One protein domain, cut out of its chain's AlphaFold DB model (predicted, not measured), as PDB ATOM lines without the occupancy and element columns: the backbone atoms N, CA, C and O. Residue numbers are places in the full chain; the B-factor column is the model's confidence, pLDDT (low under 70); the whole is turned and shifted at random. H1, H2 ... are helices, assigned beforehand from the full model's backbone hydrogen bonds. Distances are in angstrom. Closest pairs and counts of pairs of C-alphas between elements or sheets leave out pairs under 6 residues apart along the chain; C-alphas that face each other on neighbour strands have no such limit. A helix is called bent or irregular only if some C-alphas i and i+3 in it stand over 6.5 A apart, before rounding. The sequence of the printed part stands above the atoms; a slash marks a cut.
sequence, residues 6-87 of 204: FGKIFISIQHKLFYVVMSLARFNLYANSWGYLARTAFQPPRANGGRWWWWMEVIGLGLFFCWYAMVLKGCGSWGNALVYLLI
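What this domain is: This is residues 6 to 87 of the 204 residues of the protein "FA_desaturase domain-containing protein" of Phlebia centrifuga (UniProt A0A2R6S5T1). Two long helices, H1 and H2, make an open V whose corner is near residues 37 to 40 and 54 to 58, with the loop of residues 41 to 51 joining them there; the short helix H3 folds back from the far end of H2 at the open mouth of the V. The first part of H1 turns away at a kink of 96 degrees near residue 16, and residues 6 to 22 stick out as a free arm. The printed part has 82 residues with three named helices, in the order H1, H2, H3, and no named strand; the class is all helix. It is flat, spanning 48 by 42 by 15 A, and only just extended, close to loose, with a radius of gyration of the C-alphas of 17.9 A.

How they stand to each other: From the first printed residue, H1, residues 6 to 40, stands free over residues 6 to 22. H1 is irregular: C-alphas 12 and 15 are 7.9 A apart, and its line is a rough one. With residues 37 to 40 alone it touches residues 54 to 58 of H2, which is residues 52 to 74. Their closest C-alphas, those of Leu 37 and Trp 54, are 7.2 A apart. H1 and H2 run opposite ways at a steep tilt of 54 degrees, with their centres 22.1 A apart. H3, residues 78 to 85, is close to H2 but not clearly touching it; their closest C-alphas, those of Leu 72 and Ala 81, are 6.2 A apart. H2 and H3 run opposite ways at a steep tilt of 42 degrees. H1 and H3 are only just apart, with their closest C-alphas at 8.3 A. In H2 and H3 every O i to N i+4 pair is within hydrogen-bond range; in H1 it is 25 of 31.

Where its parts are: H1 begins at C-alpha 6, at (-214.029, -343.721, -190.455), and ends at C-alpha 40, at (-193.158, -369.345, -191.926); it measures 33.1 A from first to last C-alpha. H2, residues 52 to 74, measures 32.6 A from C-alpha 52 to C-alpha 74. H3, residues 78 to 85, measures 10.6 A and ends at C-alpha 85, at (-222.863, -371.661, -191.889).

The domain as a whole: The two C-alphas farthest apart are those of Ser 12 and Gly 50, at 48.2 A. The printed part has no cut. The link from H1 to H2 is long, with 11 residues, and the link from H2 to H3 is tight, with 3. Residues 62 to 70 of H2 also stand free. The mean pLDDT of the printed part is 82.4; residues 45 to 48 and 78 to 87 are under 70, and H3 has a mean of 62.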
ATOM      1  N   PHE A   6    -213.621-342.350-190.159       88.38
ATOM      2  CA  PHE A   6    -214.029-343.721-190.455       88.38
ATOM      3  C   PHE A   6    -214.537-344.420-189.198       88.38
ATOM      4  O   PHE A   6    -215.610-345.020-189.231       88.38
ATOM      5  N   GLY A   7    -213.836-344.275-188.074       87.06
ATOM      6  CA  GLY A   7    -214.256-344.781-186.773       87.06
ATOM      7  C   GLY A   7    -215.655-344.294-186.407       87.06
ATOM      8  O   GLY A   7    -216.518-345.108-186.090       87.06
ATOM      9  N   LYS A   8    -215.930-342.991-186.549       84.38
ATOM     10  CA  LYS A   8    -217.270-342.427-186.301       84.38
ATOM     11  C   LYS A   8    -218.340-343.075-187.185       84.38
ATOM     12  O   LYS A   8    -219.397-343.461-186.682       84.38
ATOM     13  N   ILE A   9    -218.062-343.236-188.480       88.00
ATOM     14  CA  ILE A   9    -219.001-343.853-189.426       88.00
ATOM     15  C   ILE A   9    -219.250-345.316-189.049       88.00
ATOM     16  O   ILE A   9    -220.394-345.678-188.777       88.00
ATOM     17  N   PHE A  10    -218.207-346.144-188.975       91.25
ATOM     18  CA  PHE A  10    -218.335-347.584-188.745       91.25
ATOM     19  C   PHE A  10    -218.948-347.912-187.383       91.25
ATOM     20  O   PHE A  10    -219.842-348.755-187.313       91.25
ATOM     21  N   ILE A  11    -218.555-347.204-186.321       90.81
ATOM     22  CA  ILE A  11    -219.135-347.377-184.983       90.81
ATOM     23  C   ILE A  11    -220.624-347.011-184.989       90.81
ATOM     24  O   ILE A  11    -221.426-347.710-184.371       90.81
ATOM     25  N   SER A  12    -221.037-345.979-185.735       88.62
ATOM     26  CA  SER A  12    -222.452-345.581-185.802       88.62
ATOM     27  C   SER A  12    -223.355-346.621-186.486       88.62
ATOM     28  O   SER A  12    -224.546-346.712-186.171       88.62
ATOM     29  N   ILE A  13    -222.801-347.432-187.398       91.56
ATOM     30  CA  ILE A  13    -223.535-348.446-188.174       91.56
ATOM     31  C   ILE A  13    -223.188-349.891-187.791       91.56
ATOM     32  O   ILE A  13    -223.731-350.817-188.393       91.56
ATOM     33  N   GLN A  14    -222.337-350.111-186.783       90.62
ATOM     34  CA  GLN A  14    -221.823-351.436-186.401       90.62
ATOM     35  C   GLN A  14    -222.933-352.481-186.179       90.62
ATOM     36  O   GLN A  14    -222.831-353.615-186.635       90.62
ATOM     37  N   HIS A  15    -224.059-352.077-185.584       89.81
ATOM     38  CA  HIS A  15    -225.223-352.933-185.329       89.81
ATOM     39  C   HIS A  15    -225.943-353.404-186.609       89.81
ATOM     40  O   HIS A  15    -226.683-354.391-186.576       89.81
ATOM     41  N   LYS A  16    -225.763-352.696-187.734       89.25
ATOM     42  CA  LYS A  16    -226.237-353.103-189.070       89.25
ATOM     43  C   LYS A  16    -225.207-353.974-189.779       89.25
ATOM     44  O   LYS A  16    -225.579-354.905-190.484       89.25
ATOM     45  N   LEU A  17    -223.925-353.674-189.576       88.88
ATOM     46  CA  LEU A  17    -222.820-354.410-190.183       88.88
ATOM     47  C   LEU A  17    -222.532-355.749-189.503       88.88
ATOM     48  O   LEU A  17    -221.875-356.578-190.116       88.88
ATOM     49  N   PHE A  18    -223.031-355.981-188.285       85.50
ATOM     50  CA  PHE A  18    -222.720-357.162-187.475       85.50
ATOM     51  C   PHE A  18    -222.738-358.475-188.272       85.50
ATOM     52  O   PHE A  18    -221.708-359.132-188.383       85.50
ATOM     53  N   TYR A  19    -223.857-358.831-188.907       82.69
ATOM     54  CA  TYR A  19    -223.942-360.090-189.658       82.69
ATOM     55  C   TYR A  19    -223.094-360.108-190.934       82.69
ATOM     56  O   TYR A  19    -222.642-361.173-191.344       82.69
ATOM     57  N   VAL A  20    -222.844-358.948-191.547       85.31
ATOM     58  CA  VAL A  20    -221.960-358.835-192.718       85.31
ATOM     59  C   VAL A  20    -220.508-359.078-192.306       85.31
ATOM     60  O   VAL A  20    -219.796-359.832-192.951       85.31
ATOM     61  N   VAL A  21    -220.068-358.485-191.197       84.62
ATOM     62  CA  VAL A  21    -218.712-358.686-190.671       84.62
ATOM     63  C   VAL A  21    -218.538-360.121-190.178       84.62
ATOM     64  O   VAL A  21    -217.550-360.770-190.514       84.62
ATOM     65  N   MET A  22    -219.513-360.655-189.437       81.69
ATOM     66  CA  MET A  22    -219.446-362.018-188.908       81.69
ATOM     67  C   MET A  22    -219.481-363.088-190.006       81.69
ATOM     68  O   MET A  22    -218.808-364.108-189.866       81.69
ATOM     69  N   SER A  23    -220.185-362.864-191.123       77.44
ATOM     70  CA  SER A  23    -220.150-363.794-192.263       77.44
ATOM     71  C   SER A  23    -218.779-363.824-192.950       77.44
ATOM     72  O   SER A  23    -218.360-364.869-193.448       77.44
ATOM     73  N   LEU A  24    -218.038-362.710-192.908       82.25
ATOM     74  CA  LEU A  24    -216.679-362.605-193.438       82.25
ATOM     75  C   LEU A  24    -215.598-363.081-192.453       82.25
ATOM     76  O   LEU A  24    -214.516-363.495-192.878       82.25
ATOM     77  N   ALA A  25    -215.885-363.078-191.148       80.00
ATOM     78  CA  ALA A  25    -214.928-363.422-190.094       80.00
ATOM     79  C   ALA A  25    -214.303-364.816-190.276       80.00
ATOM     80  O   ALA A  25    -213.112-365.005-190.022       80.00
ATOM     81  N   ARG A  26    -215.071-365.787-190.790       80.12
ATOM     82  CA  ARG A  26    -214.560-367.132-191.102       80.12
ATOM     83  C   ARG A  26    -213.472-367.102-192.183       80.12
ATOM     84  O   ARG A  26    -212.455-367.775-192.040       80.12
ATOM     85  N   PHE A  27    -213.645-366.302-193.233       83.69
ATOM     86  CA  PHE A  27    -212.649-366.176-194.301       83.69
ATOM     87  C   PHE A  27    -211.384-365.464-193.825       83.69
ATOM     88  O   PHE A  27    -210.290-365.821-194.255       83.69
ATOM     89  N   ASN A  28    -211.515-364.521-192.888       85.62
ATOM     90  CA  ASN A  28    -210.363-363.896-192.241       85.62
ATOM     91  C   ASN A  28    -209.495-364.928-191.499       85.62
ATOM     92  O   ASN A  28    -208.272-364.873-191.585       85.62
ATOM     93  N   LEU A  29    -210.103-365.914-190.824       83.94
ATOM     94  CA  LEU A  29    -209.350-367.010-190.203       83.94
ATOM     95  C   LEU A  29    -208.602-367.849-191.246       83.94
ATOM     96  O   LEU A  29    -207.421-368.119-191.054       83.94
ATOM     97  N   TYR A  30    -209.230-368.182-192.379       86.69
ATOM     98  CA  TYR A  30    -208.548-368.895-193.467       86.69
ATOM     99  C   TYR A  30    -207.379-368.096-194.047       86.69
ATOM    100  O   TYR A  30    -206.295-368.646-194.247       86.69
ATOM    101  N   ALA A  31    -207.573-366.797-194.282       89.38
ATOM    102  CA  ALA A  31    -206.517-365.912-194.759       89.38
ATOM    103  C   ALA A  31    -205.348-365.844-193.763       89.38
ATOM    104  O   ALA A  31    -204.192-365.909-194.176       89.38
ATOM    105  N   ASN A  32    -205.634-365.788-192.458       89.81
ATOM    106  CA  ASN A  32    -204.612-365.813-191.414       89.81
ATOM    107  C   ASN A  32    -203.867-367.154-191.350       89.81
ATOM    108  O   ASN A  32    -202.645-367.136-191.211       89.81
ATOM    109  N   SER A  33    -204.549-368.293-191.510       89.25
ATOM    110  CA  SER A  33    -203.904-369.615-191.569       89.25
ATOM    111  C   SER A  33    -202.903-369.700-192.725       89.25
ATOM    112  O   SER A  33    -201.731-370.015-192.517       89.25
ATOM    113  N   TRP A  34    -203.328-369.347-193.941       91.12
ATOM    114  CA  TRP A  34    -202.443-369.347-195.111       91.12
ATOM    115  C   TRP A  34    -201.345-368.285-195.012       91.12
ATOM    116  O   TRP A  34    -200.195-368.552-195.356       91.12
ATOM    117  N   GLY A  35    -201.666-367.097-194.494       92.38
ATOM    118  CA  GLY A  35    -200.704-366.022-194.267       92.38
ATOM    119  C   GLY A  35    -199.622-366.406-193.258       92.38
ATOM    120  O   GLY A  35    -198.447-366.105-193.472       92.38
ATOM    121  N   TYR A  36    -199.986-367.116-192.190       90.12
ATOM    122  CA  TYR A  36    -199.033-367.668-191.231       90.12
ATOM    123  C   TYR A  36    -198.108-368.700-191.890       90.12
ATOM    124  O   TYR A  36    -196.888-368.606-191.739       90.12
ATOM    125  N   LEU A  37    -198.648-369.625-192.689       90.94
ATOM    126  CA  LEU A  37    -197.830-370.598-193.423       90.94
ATOM    127  C   LEU A  37    -196.899-369.941-194.443       90.94
ATOM    128  O   LEU A  37    -195.737-370.330-194.534       90.94
ATOM    129  N   ALA A  38    -197.361-368.913-195.154       91.31
ATOM    130  CA  ALA A  38    -196.537-368.160-196.096       91.31
ATOM    131  C   ALA A  38    -195.373-367.443-195.392       91.31
ATOM    132  O   ALA A  38    -194.232-367.517-195.843       91.31
ATOM    133  N   ARG A  39    -195.634-366.798-194.245       89.94
ATOM    134  CA  ARG A  39    -194.599-366.121-193.439       89.94
ATOM    135  C   ARG A  39    -193.583-367.093-192.840       89.94
ATOM    136  O   ARG A  39    -192.432-366.724-192.631       89.94
ATOM    137  N   THR A  40    -194.005-368.319-192.550       88.88
ATOM    138  CA  THR A  40    -193.158-369.345-191.926       88.88
ATOM    139  C   THR A  40    -192.483-370.279-192.936       88.88
ATOM    140  O   THR A  40    -191.588-371.028-192.553       88.88
ATOM    141  N   ALA A  41    -192.823-370.192-194.229       86.12
ATOM    142  CA  ALA A  41    -192.340-371.093-195.283       86.12
ATOM    143  C   ALA A  41    -190.807-371.144-195.420       86.12
ATOM    144  O   ALA A  41    -190.248-372.182-195.779       86.12
ATOM    145  N   PHE A  42    -190.127-370.036-195.115       84.50
ATOM    146  CA  PHE A  42    -188.670-369.903-195.226       84.50
ATOM    147  C   PHE A  42    -187.958-369.822-193.870       84.50
ATOM    148  O   PHE A  42    -186.778-369.478-193.813       84.50
ATOM    149  N   GLN A  43    -188.649-370.125-192.765       83.56
ATOM    150  CA  GLN A  43    -188.005-370.127-191.455       83.56
ATOM    151  C   GLN A  43    -186.950-371.236-191.354       83.56
ATOM    152  O   GLN A  43    -187.147-372.343-191.869       83.56
ATOM    153  N   PRO A  44    -185.819-370.972-190.672       78.12
ATOM    154  CA  PRO A  44    -184.789-371.976-190.491       78.12
ATOM    155  C   PRO A  44    -185.355-373.188-189.725       78.12
ATOM    156  O   PRO A  44    -186.078-373.007-188.741       78.12
ATOM    157  N   PRO A  45    -184.989-374.431-190.101       65.69
ATOM    158  CA  PRO A  45    -185.591-375.661-189.566       65.69
ATOM    159  C   PRO A  45    -185.515-375.822-188.040       65.69
ATOM    160  O   PRO A  45    -186.224-376.643-187.468       65.69
ATOM    161  N   ARG A  46    -184.643-375.062-187.371       66.50
ATOM    162  CA  ARG A  46    -184.419-375.127-185.924       66.50
ATOM    163  C   ARG A  46    -185.427-374.327-185.092       66.50
ATOM    164  O   ARG A  46    -185.430-374.497-183.883       66.50
ATOM    165  N   ALA A  47    -186.266-373.491-185.707       65.56
ATOM    166  CA  ALA A  47    -187.188-372.629-184.965       65.56
ATOM    167  C   ALA A  47    -188.345-373.398-184.294       65.56
ATOM    168  O   ALA A  47    -188.683-373.072-183.167       65.56
ATOM    169  N   ASN A  48    -188.911-374.426-184.947       64.00
ATOM    170  CA  ASN A  48    -190.159-375.085-184.509       64.00
ATOM    171  C   ASN A  48    -190.173-376.618-184.736       64.00
ATOM    172  O   ASN A  48    -191.182-377.183-185.141       64.00
ATOM    173  N   GLY A  49    -189.057-377.326-184.519       70.06
ATOM    174  CA  GLY A  49    -189.042-378.800-184.621       70.06
ATOM    175  C   GLY A  49    -188.923-379.369-186.047       70.06
ATOM    176  O   GLY A  49    -189.422-380.456-186.328       70.06
ATOM    177  N   GLY A  50    -188.242-378.665-186.959       76.81
ATOM    178  CA  GLY A  50    -187.959-379.124-188.329       76.81
ATOM    179  C   GLY A  50    -188.911-378.558-189.388       76.81
ATOM    180  O   GLY A  50    -189.718-377.686-189.106       76.81
ATOM    181  N   ARG A  51    -188.825-379.037-190.638       83.62
ATOM    182  CA  ARG A  51    -189.785-378.682-191.718       83.62
ATOM    183  C   ARG A  51    -191.039-379.564-191.728       83.62
ATOM    184  O   ARG A  51    -191.964-379.299-192.487       83.62
ATOM    185  N   TRP A  52    -191.058-380.614-190.910       86.12
ATOM    186  CA  TRP A  52    -192.137-381.600-190.868       86.12
ATOM    187  C   TRP A  52    -193.470-380.999-190.407       86.12
ATOM    188  O   TRP A  52    -194.480-381.207-191.073       86.12
ATOM    189  N   TRP A  53    -193.469-380.196-189.335       87.62
ATOM    190  CA  TRP A  53    -194.689-379.541-188.842       87.62
ATOM    191  C   TRP A  53    -195.342-378.679-189.932       87.62
ATOM    192  O   TRP A  53    -196.549-378.739-190.118       87.62
ATOM    193  N   TRP A  54    -194.544-377.943-190.715       89.81
ATOM    194  CA  TRP A  54    -195.057-377.059-191.762       89.81
ATOM    195  C   TRP A  54    -195.777-377.857-192.856       89.81
ATOM    196  O   TRP A  54    -196.867-377.486-193.284       89.81
ATOM    197  N   TRP A  55    -195.212-378.998-193.268       89.62
ATOM    198  CA  TRP A  55    -195.875-379.896-194.218       89.62
ATOM    199  C   TRP A  55    -197.127-380.556-193.637       89.62
ATOM    200  O   TRP A  55    -198.107-380.695-194.365       89.62
ATOM    201  N   MET A  56    -197.137-380.916-192.348       91.12
ATOM    202  CA  MET A  56    -198.351-381.407-191.684       91.12
ATOM    203  C   MET A  56    -199.472-380.365-191.709       91.12
ATOM    204  O   MET A  56    -200.606-380.721-192.011       91.12
ATOM    205  N   GLU A  57    -199.163-379.094-191.450       91.69
ATOM    206  CA  GLU A  57    -200.143-378.003-191.518       91.69
ATOM    207  C   GLU A  57    -200.675-377.806-192.945       91.69
ATOM    208  O   GLU A  57    -201.883-377.699-193.150       91.69
ATOM    209  N   VAL A  58    -199.800-377.829-193.960       92.44
ATOM    210  CA  VAL A  58    -200.214-377.728-195.373       92.44
ATOM    211  C   VAL A  58    -201.120-378.889-195.777       92.44
ATOM    212  O   VAL A  58    -202.159-378.667-196.401       92.44
ATOM    213  N   ILE A  59    -200.757-380.120-195.410       94.31
ATOM    214  CA  ILE A  59    -201.574-381.307-195.680       94.31
ATOM    215  C   ILE A  59    -202.899-381.216-194.920       94.31
ATOM    216  O   ILE A  59    -203.948-381.462-195.509       94.31
ATOM    217  N   GLY A  60    -202.874-380.827-193.645       93.56
ATOM    218  CA  GLY A  60    -204.062-380.672-192.809       93.56
ATOM    219  C   GLY A  60    -205.049-379.655-193.381       93.56
ATOM    220  O   GLY A  60    -206.234-379.963-193.518       93.56
ATOM    221  N   LEU A  61    -204.565-378.484-193.806       91.62
ATOM    222  CA  LEU A  61    -205.389-377.490-194.497       91.62
ATOM    223  C   LEU A  61    -205.915-378.021-195.833       91.62
ATOM    224  O   LEU A  61    -207.099-377.858-196.122       91.62
ATOM    225  N   GLY A  62    -205.074-378.685-196.631       93.12
ATOM    226  CA  GLY A  62    -205.486-379.300-197.894       93.12
ATOM    227  C   GLY A  62    -206.621-380.312-197.702       93.12
ATOM    228  O   GLY A  62    -207.662-380.203-198.350       93.12
ATOM    229  N   LEU A  63    -206.464-381.236-196.752       94.81
ATOM    230  CA  LEU A  63    -207.484-382.219-196.381       94.81
ATOM    231  C   LEU A  63    -208.771-381.548-195.901       94.81
ATOM    232  O   LEU A  63    -209.854-381.942-196.335       94.81
ATOM    233  N   PHE A  64    -208.664-380.516-195.059       90.06
ATOM    234  CA  PHE A  64    -209.816-379.746-194.599       90.06
ATOM    235  C   PHE A  64    -210.585-379.124-195.770       90.06
ATOM    236  O   PHE A  64    -211.797-379.305-195.848       90.06
ATOM    237  N   PHE A  65    -209.916-378.437-196.703       89.69
ATOM    238  CA  PHE A  65    -210.592-377.810-197.845       89.69
ATOM    239  C   PHE A  65    -211.182-378.837-198.817       89.69
ATOM    240  O   PHE A  65    -212.284-378.621-199.324       89.69
ATOM    241  N   CYS A  66    -210.509-379.970-199.039       92.69
ATOM    242  CA  CYS A  66    -211.058-381.075-199.824       92.69
ATOM    243  C   CYS A  66    -212.325-381.651-199.175       92.69
ATOM    244  O   CYS A  66    -213.356-381.766-199.838       92.69
ATOM    245  N   TRP A  67    -212.272-381.969-197.879       91.88
ATOM    246  CA  TRP A  67    -213.425-382.453-197.118       91.88
ATOM    247  C   TRP A  67    -214.566-381.433-197.107       91.88
ATOM    248  O   TRP A  67    -215.703-381.773-197.433       91.88
ATOM    249  N   TYR A  68    -214.262-380.169-196.821       84.94
ATOM    250  CA  TYR A  68    -215.246-379.095-196.766       84.94
ATOM    251  C   TYR A  68    -215.938-378.886-198.119       84.94
ATOM    252  O   TYR A  68    -217.162-378.783-198.178       84.94
ATOM    253  N   ALA A  69    -215.189-378.915-199.225       86.25
ATOM    254  CA  ALA A  69    -215.760-378.843-200.567       86.25
ATOM    255  C   ALA A  69    -216.675-380.041-200.883       86.25
ATOM    256  O   ALA A  69    -217.705-379.863-201.536       86.25
ATOM    257  N   MET A  70    -216.338-381.249-200.415       87.81
ATOM    258  CA  MET A  70    -217.209-382.423-200.553       87.81
ATOM    259  C   MET A  70    -218.501-382.277-199.744       87.81
ATOM    260  O   MET A  70    -219.571-382.569-200.273       87.81
ATOM    261  N   VAL A  71    -218.427-381.764-198.513       83.31
ATOM    262  CA  VAL A  71    -219.611-381.471-197.685       83.31
ATOM    263  C   VAL A  71    -220.517-380.455-198.379       83.31
ATOM    264  O   VAL A  71    -221.711-380.705-198.521       83.31
ATOM    265  N   LEU A  72    -219.960-379.353-198.892       79.25
ATOM    266  CA  LEU A  72    -220.733-378.333-199.609       79.25
ATOM    267  C   LEU A  72    -221.424-378.892-200.861       79.25
ATOM    268  O   LEU A  72    -222.591-378.586-201.097       79.25
ATOM    269  N   LYS A  73    -220.736-379.744-201.636       82.62
ATOM    270  CA  LYS A  73    -221.337-380.452-202.780       82.62
ATOM    271  C   LYS A  73    -222.443-381.419-202.341       82.62
ATOM    272  O   LYS A  73    -223.450-381.541-203.029       82.62
ATOM    273  N   GLY A  74    -222.263-382.081-201.199       81.94
ATOM    274  CA  GLY A  74    -223.221-383.028-200.627       81.94
ATOM    275  C   GLY A  74    -224.476-382.386-200.026       81.94
ATOM    276  O   GLY A  74    -225.479-383.074-199.866       81.94
ATOM    277  N   CYS A  75    -224.476-381.081-199.732       74.69
ATOM    278  CA  CYS A  75    -225.619-380.405-199.105       74.69
ATOM    279  C   CYS A  75    -226.869-380.275-200.001       74.69
ATOM    280  O   CYS A  75    -227.920-379.870-199.498       74.69
ATOM    281  N   GLY A  76    -226.796-380.623-201.292       70.12
ATOM    282  CA  GLY A  76    -227.939-380.742-202.214       70.12
ATOM    283  C   GLY A  76    -228.630-379.424-202.599       70.12
ATOM    284  O   GLY A  76    -229.152-379.307-203.704       70.12
ATOM    285  N   SER A  77    -228.603-378.407-201.733       78.38
ATOM    286  CA  SER A  77    -229.091-377.055-201.996       78.38
ATOM    287  C   SER A  77    -228.242-376.003-201.272       78.38
ATOM    288  O   SER A  77    -227.728-376.225-200.171       78.38
ATOM    289  N   TRP A  78    -228.141-374.814-201.871       67.56
ATOM    290  CA  TRP A  78    -227.475-373.656-201.264       67.56
ATOM    291  C   TRP A  78    -228.137-373.205-199.949       67.56
ATOM    292  O   TRP A  78    -227.459-372.663-199.080       67.56
ATOM    293  N   GLY A  79    -229.435-373.479-199.762       67.00
ATOM    294  CA  GLY A  79    -230.160-373.177-198.523       67.00
ATOM    295  C   GLY A  79    -229.683-374.014-197.333       67.00
ATOM    296  O   GLY A  79    -229.452-373.473-196.254       67.00
ATOM    297  N   ASN A  80    -229.435-375.310-197.536       65.06
ATOM    298  CA  ASN A  80    -228.924-376.190-196.479       65.06
ATOM    299  C   ASN A  80    -227.469-375.859-196.119       65.06
ATOM    300  O   ASN A  80    -227.101-375.869-194.946       65.06
ATOM    301  N   ALA A  81    -226.653-375.497-197.115       62.56
ATOM    302  CA  ALA A  81    -225.281-375.041-196.887       62.56
ATOM    303  C   ALA A  81    -225.224-373.767-196.016       62.56
ATOM    304  O   ALA A  81    -224.335-373.639-195.172       62.56
ATOM    305  N   LEU A  82    -226.196-372.855-196.163       62.69
ATOM    306  CA  LEU A  82    -226.316-371.658-195.322       62.69
ATOM    307  C   LEU A  82    -226.686-371.988-193.871       62.69
ATOM    308  O   LEU A  82    -226.147-371.361-192.963       62.69
ATOM    309  N   VAL A  83    -227.530-372.996-193.629       61.88
ATOM    310  CA  VAL A  83    -227.878-373.448-192.267       61.88
ATOM    311  C   VAL A  83    -226.645-373.977-191.521       61.88
ATOM    312  O   VAL A  83    -226.431-373.614-190.367       61.88
ATOM    313  N   TYR A  84    -225.764-374.732-192.190       57.69
ATOM    314  CA  TYR A  84    -224.474-375.149-191.612       57.69
ATOM    315  C   TYR A  84    -223.513-373.977-191.352       57.69
ATOM    316  O   TYR A  84    -222.631-374.061-190.494       57.69
ATOM    317  N   LEU A  85    -223.658-372.873-192.087       54.06
ATOM    318  CA  LEU A  85    -222.863-371.661-191.889       54.06
ATOM    319  C   LEU A  85    -223.392-370.798-190.728       54.06
ATOM    320  O   LEU A  85    -222.615-370.058-190.131       54.06
ATOM    321  N   LEU A  86    -224.685-370.927-190.400       55.09
ATOM    322  CA  LEU A  86    -225.434-370.108-189.438       55.09
ATOM    323  C   LEU A  86    -225.340-370.564-187.974       55.09
ATOM    324  O   LEU A  86    -225.832-369.850-187.099       55.09
ATOM    325  N   ILE A  87    -224.668-371.679-187.667       53.94
ATOM    326  CA  ILE A  87    -224.323-372.039-186.279       53.94
ATOM    327  C   ILE A  87    -223.123-371.185-185.845       53.94
ATOM    328  O   ILE A  87    -221.993-371.640-185.690       53.94
TER     329      ILE A  87